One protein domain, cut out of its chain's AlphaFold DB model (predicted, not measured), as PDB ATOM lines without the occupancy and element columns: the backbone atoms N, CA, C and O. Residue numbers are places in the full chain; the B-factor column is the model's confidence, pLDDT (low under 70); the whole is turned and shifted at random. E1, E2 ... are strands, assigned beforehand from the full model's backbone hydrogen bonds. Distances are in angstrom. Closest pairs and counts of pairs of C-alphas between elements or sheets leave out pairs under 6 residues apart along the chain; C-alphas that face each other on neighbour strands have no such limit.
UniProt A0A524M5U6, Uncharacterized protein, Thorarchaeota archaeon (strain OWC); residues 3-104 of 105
ATOM      1  N   TYR A   3      44.730 -56.592  -2.202       93.56
ATOM      2  CA  TYR A   3      43.700 -57.276  -1.427       93.56
ATOM      3  C   TYR A   3      42.877 -56.260  -0.633       93.56
ATOM      4  O   TYR A   3      43.449 -55.378   0.002       93.56
ATOM      5  N   GLU A   4      41.551 -56.402  -0.634       96.00
ATOM      6  CA  GLU A   4      40.620 -55.584   0.150       96.00
ATOM      7  C   GLU A   4      39.708 -56.482   0.992       96.00
ATOM      8  O   GLU A   4      39.277 -57.550   0.550       96.00
ATOM      9  N   LYS A   5      39.401 -56.041   2.216       96.81
ATOM     10  CA  LYS A   5      38.435 -56.702   3.096       96.81
ATOM     11  C   LYS A   5      37.609 -55.692   3.888       96.81
ATOM     12  O   LYS A   5      38.171 -54.794   4.513       96.81
ATOM     13  N   ILE A   6      36.295 -55.914   3.914       97.31
ATOM     14  CA  ILE A   6      35.293 -55.137   4.658       97.31
ATOM     15  C   ILE A   6      34.775 -55.976   5.832       97.31
ATOM     16  O   ILE A   6      34.554 -57.180   5.680       97.31
ATOM     17  N   GLN A   7      34.599 -55.368   7.007       95.94
ATOM     18  CA  GLN A   7      34.272 -56.093   8.243       95.94
ATOM     19  C   GLN A   7      33.744 -55.178   9.363       95.94
ATOM     20  O   GLN A   7      33.829 -53.953   9.284       95.94
ATOM     21  N   ASP A   8      33.205 -55.791  10.418       95.06
ATOM     22  CA  ASP A   8      32.640 -55.118  11.602       95.06
ATOM     23  C   ASP A   8      33.662 -54.803  12.702       95.06
ATOM     24  O   ASP A   8      33.401 -53.995  13.592       95.06
ATOM     25  N   VAL A   9      34.828 -55.445  12.656       92.81
ATOM     26  CA  VAL A   9      35.899 -55.313  13.649       92.81
ATOM     27  C   VAL A   9      37.236 -55.081  12.946       92.81
ATOM     28  O   VAL A   9      37.401 -55.563  11.826       92.81
ATOM     29  N   PRO A  10      38.194 -54.369  13.562       91.38
ATOM     30  CA  PRO A  10      39.505 -54.158  12.955       91.38
ATOM     31  C   PRO A  10      40.246 -55.489  12.743       91.38
ATOM     32  O   PRO A  10      40.170 -56.393  13.578       91.38
ATOM     33  N   ARG A  11      40.968 -55.615  11.623       92.75
ATOM     34  CA  ARG A  11      41.867 -56.749  11.318       92.75
ATOM     35  C   ARG A  11      43.324 -56.394  11.539       92.75
ATOM     36  O   ARG A  11      44.073 -57.255  11.987       92.75
ATOM     37  N   LEU A  12      43.729 -55.197  11.117       90.69
ATOM     38  CA  LEU A  12      45.126 -54.763  11.145       90.69
ATOM     39  C   LEU A  12      45.394 -53.882  12.361       90.69
ATOM     40  O   LEU A  12      46.410 -54.043  13.037       90.69
ATOM     41  N   ALA A  13      44.469 -52.968  12.661       87.75
ATOM     42  CA  ALA A  13      44.561 -52.146  13.852       87.75
ATOM     43  C   ALA A  13      44.517 -53.019  15.119       87.75
ATOM     44  O   ALA A  13      43.692 -53.930  15.226       87.75
ATOM     45  N   PRO A  14      45.380 -52.737  16.111       83.69
ATOM     46  CA  PRO A  14      45.357 -53.451  17.380       83.69
ATOM     47  C   PRO A  14      44.073 -53.126  18.155       83.69
ATOM     48  O   PRO A  14      43.511 -52.046  18.009       83.69
ATOM     49  N   ASN A  15      43.621 -54.029  19.030       84.75
ATOM     50  CA  ASN A  15      42.359 -53.859  19.775       84.75
ATOM     51  C   ASN A  15      42.279 -52.553  20.590       84.75
ATOM     52  O   ASN A  15      41.189 -52.048  20.850       84.75
ATOM     53  N   ASP A  16      43.428 -52.009  20.988       83.62
ATOM     54  CA  ASP A  16      43.580 -50.786  21.773       83.62
ATOM     55  C   ASP A  16      43.798 -49.521  20.922       83.62
ATOM     56  O   ASP A  16      44.112 -48.466  21.472       83.62
ATOM     57  N   TRP A  17      43.623 -49.585  19.594       83.00
ATOM     58  CA  TRP A  17      43.938 -48.480  18.673       83.00
ATOM     59  C   TRP A  17      43.280 -47.146  19.058       83.00
ATOM     60  O   TRP A  17      43.874 -46.089  18.871       83.00
ATOM     61  N   LYS A  18      42.092 -47.186  19.675       83.12
ATOM     62  CA  LYS A  18      41.351 -46.002  20.148       83.12
ATOM     63  C   LYS A  18      42.055 -45.223  21.259       83.12
ATOM     64  O   LYS A  18      41.726 -44.065  21.486       83.12
ATOM     65  N   THR A  19      42.980 -45.857  21.971       79.25
ATOM     66  CA  THR A  19      43.716 -45.279  23.106       79.25
ATOM     67  C   THR A  19      45.223 -45.252  22.876       79.25
ATOM     68  O   THR A  19      45.969 -44.780  23.732       79.25
ATOM     69  N   ARG A  20      45.691 -45.791  21.747       71.69
ATOM     70  CA  ARG A  20      47.111 -45.998  21.477       71.69
ATOM     71  C   ARG A  20      47.750 -44.753  20.870       71.69
ATOM     72  O   ARG A  20      47.191 -44.132  19.970       71.69
ATOM     73  N   TYR A  21      48.941 -44.428  21.364       61.22
ATOM     74  CA  TYR A  21      49.792 -43.385  20.803       61.22
ATOM     75  C   TYR A  21      50.518 -43.886  19.549       61.22
ATOM     76  O   TYR A  21      50.954 -45.040  19.495       61.22
ATOM     77  N   THR A  22      50.648 -43.005  18.559       60.06
ATOM     78  CA  THR A  22      51.333 -43.270  17.294       60.06
ATOM     79  C   THR A  22      52.842 -43.243  17.487       60.06
ATOM     80  O   THR A  22      53.390 -42.195  17.809       60.06
ATOM     81  N   ASP A  23      53.518 -44.355  17.210       56.53
ATOM     82  CA  ASP A  23      54.979 -44.393  17.094       56.53
ATOM     83  C   ASP A  23      55.371 -44.532  15.619       56.53
ATOM     84  O   ASP A  23      54.804 -45.359  14.903       56.53
ATOM     85  N   GLY A  24      56.299 -43.690  15.158       62.00
ATOM     86  CA  GLY A  24      56.773 -43.658  13.775       62.00
ATOM     87  C   GLY A  24      58.168 -44.268  13.620       62.00
ATOM     88  O   GLY A  24      59.042 -43.994  14.432       62.00
ATOM     89  N   LEU A  25      58.354 -45.011  12.518       55.72
ATOM     90  CA  LEU A  25      59.565 -45.730  12.071       55.72
ATOM     91  C   LEU A  25      59.985 -46.901  12.978       55.72
ATOM     92  O   LEU A  25      60.568 -46.714  14.039       55.72
ATOM     93  N   VAL A  26      59.742 -48.128  12.505       57.00
ATOM     94  CA  VAL A  26      60.274 -49.351  13.123       57.00
ATOM     95  C   VAL A  26      61.171 -50.031  12.089       57.00
ATOM     96  O   VAL A  26      60.640 -50.608  11.137       57.00
ATOM     97  N   PRO A  27      62.506 -49.954  12.222       55.91
ATOM     98  CA  PRO A  27      63.386 -50.760  11.394       55.91
ATOM     99  C   PRO A  27      63.143 -52.243  11.691       55.91
ATOM    100  O   PRO A  27      62.910 -52.633  12.837       55.91
ATOM    101  N   SER A  28      63.183 -53.073  10.650       64.81
ATOM    102  CA  SER A  28      63.218 -54.527  10.841       64.81
ATOM    103  C   SER A  28      64.472 -54.925  11.631       64.81
ATOM    104  O   SER A  28      65.502 -54.262  11.522       64.81
ATOM    105  N   GLU A  29      64.415 -56.016  12.406       63.25
ATOM    106  CA  GLU A  29      65.532 -56.467  13.266       63.25
ATOM    107  C   GLU A  29      66.855 -56.663  12.501       63.25
ATOM    108  O   GLU A  29      67.937 -56.557  13.080       63.25
ATOM    109  N   HIS A  30      66.770 -56.907  11.192       71.50
ATOM    110  CA  HIS A  30      67.905 -57.126  10.297       71.50
ATOM    111  C   HIS A  30      68.198 -55.951   9.345       71.50
ATOM    112  O   HIS A  30      69.157 -56.023   8.587       71.50
ATOM    113  N   ASN A  31      67.425 -54.857   9.397       69.81
ATOM    114  CA  ASN A  31      67.470 -53.740   8.436       69.81
ATOM    115  C   ASN A  31      67.224 -54.144   6.966       69.81
ATOM    116  O   ASN A  31      67.584 -53.403   6.055       69.81
ATOM    117  N   ASP A  32      66.576 -55.283   6.726       80.25
ATOM    118  CA  ASP A  32      66.238 -55.752   5.373       80.25
ATOM    119  C   ASP A  32      65.085 -54.953   4.746       80.25
ATOM    120  O   ASP A  32      64.891 -54.958   3.532       80.25
ATOM    121  N   TRP A  33      64.322 -54.256   5.587       81.94
ATOM    122  CA  TRP A  33      63.182 -53.433   5.204       81.94
ATOM    123  C   TRP A  33      63.285 -52.048   5.830       81.94
ATOM    124  O   TRP A  33      63.436 -51.933   7.053       81.94
ATOM    125  N   ASP A  34      63.133 -51.018   4.996       84.50
ATOM    126  CA  ASP A  34      62.832 -49.656   5.442       84.50
ATOM    127  C   ASP A  34      61.311 -49.506   5.529       84.50
ATOM    128  O   ASP A  34      60.599 -49.790   4.563       84.50
ATOM    129  N   GLY A  35      60.803 -49.131   6.704       84.69
ATOM    130  CA  GLY A  35      59.393 -49.267   7.036       84.69
ATOM    131  C   GLY A  35      58.854 -48.157   7.928       84.69
ATOM    132  O   GLY A  35      59.464 -47.741   8.914       84.69
ATOM    133  N   LYS A  36      57.640 -47.711   7.611       86.81
ATOM    134  CA  LYS A  36      56.849 -46.782   8.416       86.81
ATOM    135  C   LYS A  36      55.559 -47.466   8.820       86.81
ATOM    136  O   LYS A  36      54.868 -48.032   7.979       86.81
ATOM    137  N   VAL A  37      55.225 -47.370  10.099       87.62
ATOM    138  CA  VAL A  37      53.982 -47.895  10.658       87.62
ATOM    139  C   VAL A  37      53.255 -46.754  11.358       87.62
ATOM    140  O   VAL A  37      53.874 -45.922  12.014       87.62
ATOM    141  N   PHE A  38      51.941 -46.722  11.207       86.31
ATOM    142  CA  PHE A  38      51.013 -45.893  11.952       86.31
ATOM    143  C   PHE A  38      50.041 -46.810  12.693       86.31
ATOM    144  O   PHE A  38      49.441 -47.710  12.103       86.31
ATOM    145  N   ARG A  39      49.879 -46.572  13.995       86.38
ATOM    146  CA  ARG A  39      48.906 -47.241  14.868       86.38
ATOM    147  C   ARG A  39      48.360 -46.187  15.813       86.38
ATOM    148  O   ARG A  39      49.127 -45.680  16.624       86.38
ATOM    149  N   GLY A  40      47.078 -45.858  15.739       81.44
ATOM    150  CA  GLY A  40      46.566 -44.806  16.610       81.44
ATOM    151  C   GLY A  40      45.098 -44.484  16.419       81.44
ATOM    152  O   GLY A  40      44.376 -45.175  15.705       81.44
ATOM    153  N   THR A  41      44.681 -43.396  17.062       80.50
ATOM    154  CA  THR A  41      43.285 -43.016  17.323       80.50
ATOM    155  C   THR A  41      42.491 -42.528  16.109       80.50
ATOM    156  O   THR A  41      41.400 -41.990  16.279       80.50
ATOM    157  N   GLY A  42      43.001 -42.714  14.892       84.94
ATOM    158  CA  GLY A  42      42.364 -42.227  13.675       84.94
ATOM    159  C   GLY A  42      42.865 -40.849  13.248       84.94
ATOM    160  O   GLY A  42      42.672 -39.868  13.961       84.94
ATOM    161  N   VAL A  43      43.447 -40.753  12.054       90.56
ATOM    162  CA  VAL A  43      43.673 -39.479  11.341       90.56
ATOM    163  C   VAL A  43      42.970 -39.535   9.989       90.56
ATOM    164  O   VAL A  43      42.712 -40.626   9.476       90.56
ATOM    165  N   THR A  44      42.608 -38.391   9.412       94.00
ATOM    166  CA  THR A  44      42.010 -38.396   8.068       94.00
ATOM    167  C   THR A  44      43.026 -38.873   7.028       94.00
ATOM    168  O   THR A  44      44.237 -38.793   7.247       94.00
ATOM    169  N   ILE A  45      42.549 -39.350   5.874       93.88
ATOM    170  CA  ILE A  45      43.435 -39.723   4.761       93.88
ATOM    171  C   ILE A  45      44.294 -38.528   4.327       93.88
ATOM    172  O   ILE A  45      45.485 -38.683   4.064       93.88
ATOM    173  N   GLU A  46      43.723 -37.324   4.292       93.31
ATOM    174  CA  GLU A  46      44.428 -36.118   3.850       93.31
ATOM    175  C   GLU A  46      45.584 -35.724   4.776       93.31
ATOM    176  O   GLU A  46      46.615 -35.239   4.300       93.31
ATOM    177  N   GLU A  47      45.440 -35.965   6.077       91.38
ATOM    178  CA  GLU A  47      46.450 -35.672   7.096       91.38
ATOM    179  C   GLU A  47      47.441 -36.827   7.295       91.38
ATOM    180  O   GLU A  47      48.486 -36.646   7.923       91.38
ATOM    181  N   HIS A  48      47.142 -38.022   6.770       90.00
ATOM    182  CA  HIS A  48      47.954 -39.201   7.033       90.00
ATOM    183  C   HIS A  48      49.326 -39.104   6.332       90.00
ATOM    184  O   HIS A  48      49.395 -38.948   5.107       90.00
ATOM    185  N   PRO A  49      50.451 -39.288   7.052       87.44
ATOM    186  CA  PRO A  49      51.797 -39.135   6.484       87.44
ATOM    187  C   PRO A  49      52.121 -40.152   5.379       87.44
ATOM    188  O   PRO A  49      52.970 -39.895   4.531       87.44
ATOM    189  N   LEU A  50      51.441 -41.303   5.373       89.19
ATOM    190  CA  LEU A  50      51.590 -42.358   4.358       89.19
ATOM    191  C   LEU A  50      50.566 -42.295   3.214       89.19
ATOM    192  O   LEU A  50      50.523 -43.220   2.406       89.19
ATOM    193  N   LYS A  51      49.743 -41.240   3.106       89.69
ATOM    194  CA  LYS A  51      48.663 -41.184   2.098       89.69
ATOM    195  C   LYS A  51      49.144 -41.417   0.662       89.69
ATOM    196  O   LYS A  51      48.501 -42.140  -0.091       89.69
ATOM    197  N   GLY A  52      50.308 -40.861   0.311       86.62
ATOM    198  CA  GLY A  52      50.918 -41.025  -1.011       86.62
ATOM    199  C   GLY A  52      51.621 -42.369  -1.212       86.62
ATOM    200  O   GLY A  52      51.834 -42.778  -2.346       86.62
ATOM    201  N   SER A  53      51.963 -43.063  -0.126       89.75
ATOM    202  CA  SER A  53      52.705 -44.327  -0.159       89.75
ATOM    203  C   SER A  53      51.785 -45.552  -0.160       89.75
ATOM    204  O   SER A  53      52.127 -46.560  -0.767       89.75
ATOM    205  N   CYS A  54      50.617 -45.466   0.485       89.56
ATOM    206  CA  CYS A  54      49.684 -46.589   0.644       89.56
ATOM    207  C   CYS A  54      48.444 -46.512  -0.266       89.56
ATOM    208  O   CYS A  54      47.520 -47.290  -0.059       89.56
ATOM    209  N   ASN A  55      48.374 -45.568  -1.218       91.38
ATOM    210  CA  ASN A  55      47.212 -45.354  -2.100       91.38
ATOM    211  C   ASN A  55      45.871 -45.432  -1.332       91.38
ATOM    212  O   ASN A  55      45.050 -46.330  -1.544       91.38
ATOM    213  N   MET A  56      45.719 -44.554  -0.338       93.94
ATOM    214  CA  MET A  56      44.605 -44.605   0.608       93.94
ATOM    215  C   MET A  56      43.297 -44.110  -0.020       93.94
ATOM    216  O   MET A  56      43.296 -43.095  -0.707       93.94
ATOM    217  N   HIS A  57      42.196 -44.806   0.267       94.00
ATOM    218  CA  HIS A  57      40.842 -44.539  -0.231       94.00
ATOM    219  C   HIS A  57      39.822 -44.660   0.899       94.00
ATOM    220  O   HIS A  57      40.084 -45.338   1.901       94.00
ATOM    221  N   GLY A  58      38.646 -44.068   0.685       95.00
ATOM    222  CA  GLY A  58      37.489 -44.158   1.564       95.00
ATOM    223  C   GLY A  58      36.955 -45.578   1.811       95.00
ATOM    224  O   GLY A  58      37.589 -46.614   1.548       95.00
ATOM    225  N   CYS A  59      35.756 -45.624   2.384       97.25
ATOM    226  CA  CYS A  59      35.111 -46.851   2.829       97.25
ATOM    227  C   CYS A  59      34.791 -47.781   1.650       97.25
ATOM    228  O   CYS A  59      34.092 -47.388   0.727       97.25
ATOM    229  N   GLY A  60      35.204 -49.051   1.717       96.25
ATOM    230  CA  GLY A  60      34.848 -50.047   0.697       96.25
ATOM    231  C   GLY A  60      33.383 -50.503   0.749       96.25
ATOM    232  O   GLY A  60      32.922 -51.178  -0.160       96.25
ATOM    233  N   ASN A  61      32.641 -50.164   1.813       97.19
ATOM    234  CA  ASN A  61      31.251 -50.596   1.994       97.19
ATOM    235  C   ASN A  61      30.220 -49.596   1.456       97.19
ATOM    236  O   ASN A  61      29.295 -49.991   0.757       97.19
ATOM    237  N   CYS A  62      30.327 -48.324   1.850       96.94
ATOM    238  CA  CYS A  62      29.373 -47.277   1.461       96.94
ATOM    239  C   CYS A  62      30.005 -46.170   0.613       96.94
ATOM    240  O   CYS A  62      29.353 -45.158   0.388       96.94
ATOM    241  N   GLU A  63      31.268 -46.337   0.205       96.12
ATOM    242  CA  GLU A  63      32.015 -45.389  -0.639       96.12
ATOM    243  C   GLU A  63      32.172 -43.985  -0.031       96.12
ATOM    244  O   GLU A  63      32.605 -43.053  -0.698       96.12
ATOM    245  N   SER A  64      31.858 -43.820   1.259       96.69
ATOM    246  CA  SER A  64      32.064 -42.557   1.962       96.69
ATOM    247  C   SER A  64      33.553 -42.270   2.150       96.69
ATOM    248  O   SER A  64      34.321 -43.134   2.585       96.69
ATOM    249  N   GLU A  65      33.930 -41.019   1.894       96.12
ATOM    250  CA  GLU A  65      35.257 -40.466   2.182       96.12
ATOM    251  C   GLU A  65      35.410 -40.029   3.651       96.12
ATOM    252  O   GLU A  65      36.513 -39.717   4.099       96.12
ATOM    253  N   GLN A  66      34.322 -40.035   4.436       96.94
ATOM    254  CA  GLN A  66      34.350 -39.740   5.873       96.94
ATOM    255  C   GLN A  66      34.901 -40.944   6.642       96.94
ATOM    256  O   GLN A  66      34.167 -41.760   7.215       96.94
ATOM    257  N   VAL A  67      36.225 -41.094   6.593       96.88
ATOM    258  CA  VAL A  67      36.948 -42.197   7.220       96.88
ATOM    259  C   VAL A  67      38.139 -41.717   8.043       96.88
ATOM    260  O   VAL A  67      38.765 -40.691   7.767       96.88
ATOM    261  N   LYS A  68      38.504 -42.522   9.043       95.56
ATOM    262  CA  LYS A  68      39.733 -42.353   9.821       95.56
ATOM    263  C   LYS A  68      40.654 -43.543   9.597       95.56
ATOM    264  O   LYS A  68      40.229 -44.685   9.747       95.56
ATOM    265  N   VAL A  69      41.915 -43.282   9.278       93.94
ATOM    266  CA  VAL A  69      42.972 -44.293   9.186       93.94
ATOM    267  C   VAL A  69      43.391 -44.690  10.595       93.94
ATOM    268  O   VAL A  69      43.895 -43.858  11.346       93.94
ATOM    269  N   VAL A  70      43.172 -45.951  10.956       92.88
ATOM    270  CA  VAL A  70      43.445 -46.509  12.298       92.88
ATOM    271  C   VAL A  70      44.701 -47.379  12.324       92.88
ATOM    272  O   VAL A  70      45.274 -47.642  13.383       92.88
ATOM    273  N   TYR A  71      45.152 -47.788  11.141       92.69
ATOM    274  CA  TYR A  71      46.390 -48.511  10.915       92.69
ATOM    275  C   TYR A  71      46.917 -48.202   9.517       92.69
ATOM    276  O   TYR A  71      46.128 -48.115   8.576       92.69
ATOM    277  N   ALA A  72      48.232 -48.091   9.366       92.44
ATOM    278  CA  ALA A  72      48.879 -48.133   8.063       92.44
ATOM    279  C   ALA A  72      50.321 -48.614   8.189       92.44
ATOM    280  O   ALA A  72      51.027 -48.205   9.108       92.44
ATOM    281  N   GLN A  73      50.781 -49.414   7.242       91.19
ATOM    282  CA  GLN A  73      52.184 -49.736   7.061       91.19
ATOM    283  C   GLN A  73      52.577 -49.480   5.616       91.19
ATOM    284  O   GLN A  73      51.823 -49.716   4.674       91.19
ATOM    285  N   TRP A  74      53.799 -49.013   5.449       91.00
ATOM    286  CA  TRP A  74      54.483 -49.010   4.173       91.00
ATOM    287  C   TRP A  74      55.910 -49.466   4.413       91.00
ATOM    288  O   TRP A  74      56.551 -48.993   5.353       91.00
ATOM    289  N   SER A  75      56.402 -50.375   3.588       90.25
ATOM    290  CA  SER A  75      57.773 -50.847   3.657       90.25
ATOM    291  C   SER A  75      58.309 -51.220   2.286       90.25
ATOM    292  O   SER A  75      57.564 -51.687   1.428       90.25
ATOM    293  N   VAL A  76      59.613 -51.043   2.097       89.94
ATOM    294  CA  VAL A  76      60.330 -51.450   0.885       89.94
ATOM    295  C   VAL A  76      61.505 -52.339   1.263       89.94
ATOM    296  O   VAL A  76      62.242 -52.036   2.206       89.94
ATOM    297  N   SER A  77      61.666 -53.436   0.527       88.38
ATOM    298  CA  SER A  77      62.814 -54.330   0.641       88.38
ATOM    299  C   SER A  77      64.072 -53.590   0.201       88.38
ATOM    300  O   SER A  77      64.154 -53.099  -0.925       88.38
ATOM    301  N   VAL A  78      65.080 -53.537   1.070       85.81
ATOM    302  CA  VAL A  78      66.375 -52.911   0.758       85.81
ATOM    303  C   VAL A  78      67.135 -53.725  -0.301       85.81
ATOM    304  O   VAL A  78      67.930 -53.166  -1.053       85.81
ATOM    305  N   ALA A  79      66.879 -55.034  -0.388       86.56
ATOM    306  CA  ALA A  79      67.572 -55.936  -1.306       86.56
ATOM    307  C   ALA A  79      66.961 -55.966  -2.717       86.56
ATOM    308  O   ALA A  79      67.699 -55.957  -3.701       86.56
ATOM    309  N   SER A  80      65.630 -56.029  -2.817       87.94
ATOM    310  CA  SER A  80      64.912 -56.206  -4.090       87.94
ATOM    311  C   SER A  80      64.189 -54.952  -4.575       87.94
ATOM    312  O   SER A  80      63.919 -54.832  -5.765       87.94
ATOM    313  N   GLY A  81      63.902 -54.000  -3.684       87.25
ATOM    314  CA  GLY A  81      63.051 -52.850  -3.985       87.25
ATOM    315  C   GLY A  81      61.550 -53.154  -3.938       87.25
ATOM    316  O   GLY A  81      60.758 -52.249  -4.193       87.25
ATOM    317  N   ASP A  82      61.154 -54.383  -3.587       91.31
ATOM    318  CA  ASP A  82      59.743 -54.771  -3.517       91.31
ATOM    319  C   ASP A  82      59.006 -53.941  -2.472       91.31
ATOM    320  O   ASP A  82      59.440 -53.820  -1.320       91.31
ATOM    321  N   ALA A  83      57.875 -53.371  -2.879       90.31
ATOM    322  CA  ALA A  83      57.047 -52.546  -2.021       90.31
ATOM    323  C   ALA A  83      55.916 -53.365  -1.398       90.31
ATOM    324  O   ALA A  83      55.176 -54.083  -2.073       90.31
ATOM    325  N   TYR A  84      55.728 -53.171  -0.102       92.00
ATOM    326  CA  TYR A  84      54.595 -53.667   0.655       92.00
ATOM    327  C   TYR A  84      53.895 -52.496   1.330       92.00
ATOM    328  O   TYR A  84      54.536 -51.611   1.898       92.00
ATOM    329  N   TRP A  85      52.572 -52.494   1.308       93.81
ATOM    330  CA  TRP A  85      51.810 -51.596   2.156       93.81
ATOM    331  C   TRP A  85      50.488 -52.205   2.560       93.81
ATOM    332  O   TRP A  85      49.901 -53.025   1.860       93.81
ATOM    333  N   ASP A  86      49.977 -51.748   3.683       95.06
ATOM    334  CA  ASP A  86      48.616 -51.995   4.091       95.06
ATOM    335  C   ASP A  86      48.070 -50.781   4.844       95.06
ATOM    336  O   ASP A  86      48.796 -49.885   5.280       95.06
ATOM    337  N   TYR A  87      46.755 -50.706   4.939       95.38
ATOM    338  CA  TYR A  87      46.100 -49.764   5.822       95.38
ATOM    339  C   TYR A  87      44.711 -50.255   6.177       95.38
ATOM    340  O   TYR A  87      44.122 -51.100   5.499       95.38
ATOM    341  N   GLU A  88      44.182 -49.708   7.259       96.31
ATOM    342  CA  GLU A  88      42.820 -49.938   7.696       96.31
ATOM    343  C   GLU A  88      42.172 -48.614   8.070       96.31
ATOM    344  O   GLU A  88      42.746 -47.800   8.800       96.31
ATOM    345  N   VAL A  89      40.960 -48.417   7.562       96.81
ATOM    346  CA  VAL A  89      40.118 -47.270   7.884       96.81
ATOM    347  C   VAL A  89      38.857 -47.712   8.612       96.81
ATOM    348  O   VAL A  89      38.330 -48.791   8.340       96.81
ATOM    349  N   ILE A  90      38.354 -46.859   9.498       96.94
ATOM    350  CA  ILE A  90      37.000 -46.926  10.054       96.94
ATOM    351  C   ILE A  90      36.146 -45.842   9.398       96.94
ATOM    352  O   ILE A  90      36.553 -44.681   9.341       96.94
ATOM    353  N   CYS A  91      34.977 -46.218   8.884       97.50
ATOM    354  CA  CYS A  91      34.021 -45.272   8.322       97.50
ATOM    355  C   CYS A  91      33.176 -44.625   9.421       97.50
ATOM    356  O   CYS A  91      32.567 -45.327  10.229       97.50
ATOM    357  N   GLU A  92      33.111 -43.294   9.421       96.50
ATOM    358  CA  GLU A  92      32.336 -42.518  10.396       96.50
ATOM    359  C   GLU A  92      30.826 -42.561  10.105       96.50
ATOM    360  O   GLU A  92      30.025 -42.327  11.005       96.50
ATOM    361  N   GLU A  93      30.422 -42.931   8.882       96.94
ATOM    362  CA  GLU A  93      29.009 -43.054   8.499       96.94
ATOM    363  C   GLU A  93      28.433 -44.448   8.770       96.94
ATOM    364  O   GLU A  93      27.441 -44.587   9.485       96.94
ATOM    365  N   CYS A  94      29.031 -45.500   8.198       96.94
ATOM    366  CA  CYS A  94      28.486 -46.860   8.298       96.94
ATOM    367  C   CYS A  94      29.122 -47.711   9.407       96.94
ATOM    368  O   CYS A  94      28.689 -48.842   9.632       96.94
ATOM    369  N   GLY A  95      30.166 -47.209  10.078       96.19
ATOM    370  CA  GLY A  95      30.851 -47.910  11.169       96.19
ATOM    371  C   GLY A  95      31.640 -49.155  10.747       96.19
ATOM    372  O   GLY A  95      32.156 -49.865  11.610       96.19
ATOM    373  N   LYS A  96      31.740 -49.447   9.443       97.56
ATOM    374  CA  LYS A  96      32.508 -50.585   8.923       97.56
ATOM    375  C   LYS A  96      33.988 -50.249   8.809       97.56
ATOM    376  O   LYS A  96      34.367 -49.119   8.493       97.56
ATOM    377  N   TYR A  97      34.809 -51.275   8.984       97.19
ATOM    378  CA  TYR A  97      36.241 -51.220   8.730       97.19
ATOM    379  C   TYR A  97      36.529 -51.682   7.306       97.19
ATOM    380  O   TYR A  97      35.929 -52.646   6.824       97.19
ATOM    381  N   THR A  98      37.458 -51.008   6.632       97.94
ATOM    382  CA  THR A  98      37.998 -51.436   5.336       97.94
ATOM    383  C   THR A  98      39.506 -51.545   5.454       97.94
ATOM    384  O   THR A  98      40.173 -50.554   5.742       97.94
ATOM    385  N   SER A  99      40.039 -52.745   5.235       97.06
ATOM    386  CA  SER A  99      41.480 -52.983   5.189       97.06
ATOM    387  C   SER A  99      41.920 -53.244   3.757       97.06
ATOM    388  O   SER A  99      41.277 -54.038   3.065       97.06
ATOM    389  N   ARG A 100      43.018 -52.621   3.330       96.81
ATOM    390  CA  ARG A 100      43.648 -52.875   2.033       96.81
ATOM    391  C   ARG A 100      45.108 -53.235   2.229       96.81
ATOM    392  O   ARG A 100      45.755 -52.690   3.115       96.81
ATOM    393  N   SER A 101      45.607 -54.160   1.423       95.25
ATOM    394  CA  SER A 101      46.993 -54.615   1.461       95.25
ATOM    395  C   SER A 101      47.514 -54.818   0.045       95.25
ATOM    396  O   SER A 101      46.796 -55.316  -0.820       95.25
ATOM    397  N   PHE A 102      48.771 -54.475  -0.179       94.62
ATOM    398  CA  PHE A 102      49.490 -54.659  -1.423       94.62
ATOM    399  C   PHE A 102      50.875 -55.219  -1.133       94.62
ATOM    400  O   PHE A 102      51.546 -54.789  -0.200       94.62
ATOM    401  N   SER A 103      51.304 -56.145  -1.978       90.75
ATOM    402  CA  SER A 103      52.687 -56.602  -2.058       90.75
ATOM    403  C   SER A 103      53.065 -56.679  -3.523       90.75
ATOM    404  O   SER A 103      52.331 -57.315  -4.293       90.75
ATOM    405  N   ASP A 104      54.179 -56.068  -3.905       83.56
ATOM    406  CA  ASP A 104      54.934 -56.561  -5.051       83.56
ATOM    407  C   ASP A 104      55.544 -57.909  -4.668       83.56
ATOM    408  O   ASP A 104      55.880 -58.145  -3.506       83.56
TER     409      ASP A 104
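Overview. This is residues 3 to 104 of the 105 residues of an uncharacterized protein of Thorarchaeota archaeon (strain OWC) (UniProt A0A524M5U6). This is a single, twisted sheet of five side-by-side strands, four longer ones and the short E1 at one edge, with two long loops folded over it. The loop of residues 44 to 66 covers part of one face, while the loop of residues 8 to 32 crosses the opposite face from E1 and then runs along the edge strand E2. The 102 printed residues hold five named strands, E1 to E5 in chain order, and no named helix; the sheet runs E1, E5, E4, E3, E2, antiparallel throughout. The class is all strand, though 43 of the 102 residues, under half, are in named elements. The whole is compact, with a radius of gyration of the C-alphas of 13.4 A, and only just elongated, its C-alphas spanning 41 by 27 by 22 A.

Arrangement. The strand E1, residues 3 to 7, is an edge strand, and its one neighbour is E5, residues 97 to 103. They are antiparallel at 165 degrees between their directions; C-alphas 4 and 100 face each other at 4.5 A, and N 3 and O 101 are within hydrogen-bond range at 2.8 A. A long link of 25 residues, 8 to 32, joins E1 to E2, residues 33 to 43, the edge strand at the other side of the sheet; E1 and E2 are apart. E2 bends by 89 degrees at residue 40. Its neighbour is E3, residues 67 to 77, reached by a long link of 23 residues, 44 to 66; the two form a hairpin. E2 and E3 are antiparallel at 175 degrees, with N 38 and O 72 at 2.7 A and N 69 and O 43 at 2.8 A, both within hydrogen-bond range. E3 bends by 61 degrees at residue 70. A tight link of 5 residues leads from E3 to E4, residues 83 to 91, making a hairpin at 174 degrees; C-alphas 87 and 72 face each other at 3.9 A, and N 73 and O 86 are 2.8 A apart, within hydrogen-bond range. Another tight link of 5 residues makes the hairpin of E4 and E5, antiparallel at 173 degrees, with N 102 and O 85 within hydrogen-bond range at 2.7 A. E2, E3, E4 and E5 form a meander, each strand the antiparallel neighbour of the one before. E1 and E3 are apart, and so are E2 and E5.

Along the chain. E1 begins at C-alpha 3, at (43.700, -57.276, -1.427), and is 13.6 A long from first to last C-alpha. E2 measures 24.8 A over its 11 residues, and E3, also of 11 residues, measures 29.3 A. E3 begins at C-alpha 67, at (36.948, -42.197, 7.220). E4 has 9 residues and a length of 26.3 A. E5 has 7 residues, measures 20.4 A and ends at C-alpha 103, at (52.687, -56.602, -2.058).

Size, cuts and confidence. The C-alphas of Ala 79 and Glu 93 are the two farthest apart, at 41.8 A, while those of the first and last printed residues, Tyr 3 and Asp 104, are 11.8 A apart. The sheet's C-alphas lie up to 5.6 A off the best plane through them. The long links are E1 to E2 and E2 to E3, and the printed part has no cut. The mean pLDDT of the printed part is 88.0; residues 21 to 29 and residue 31 are under 70, and these lie in the link from E1 to E2.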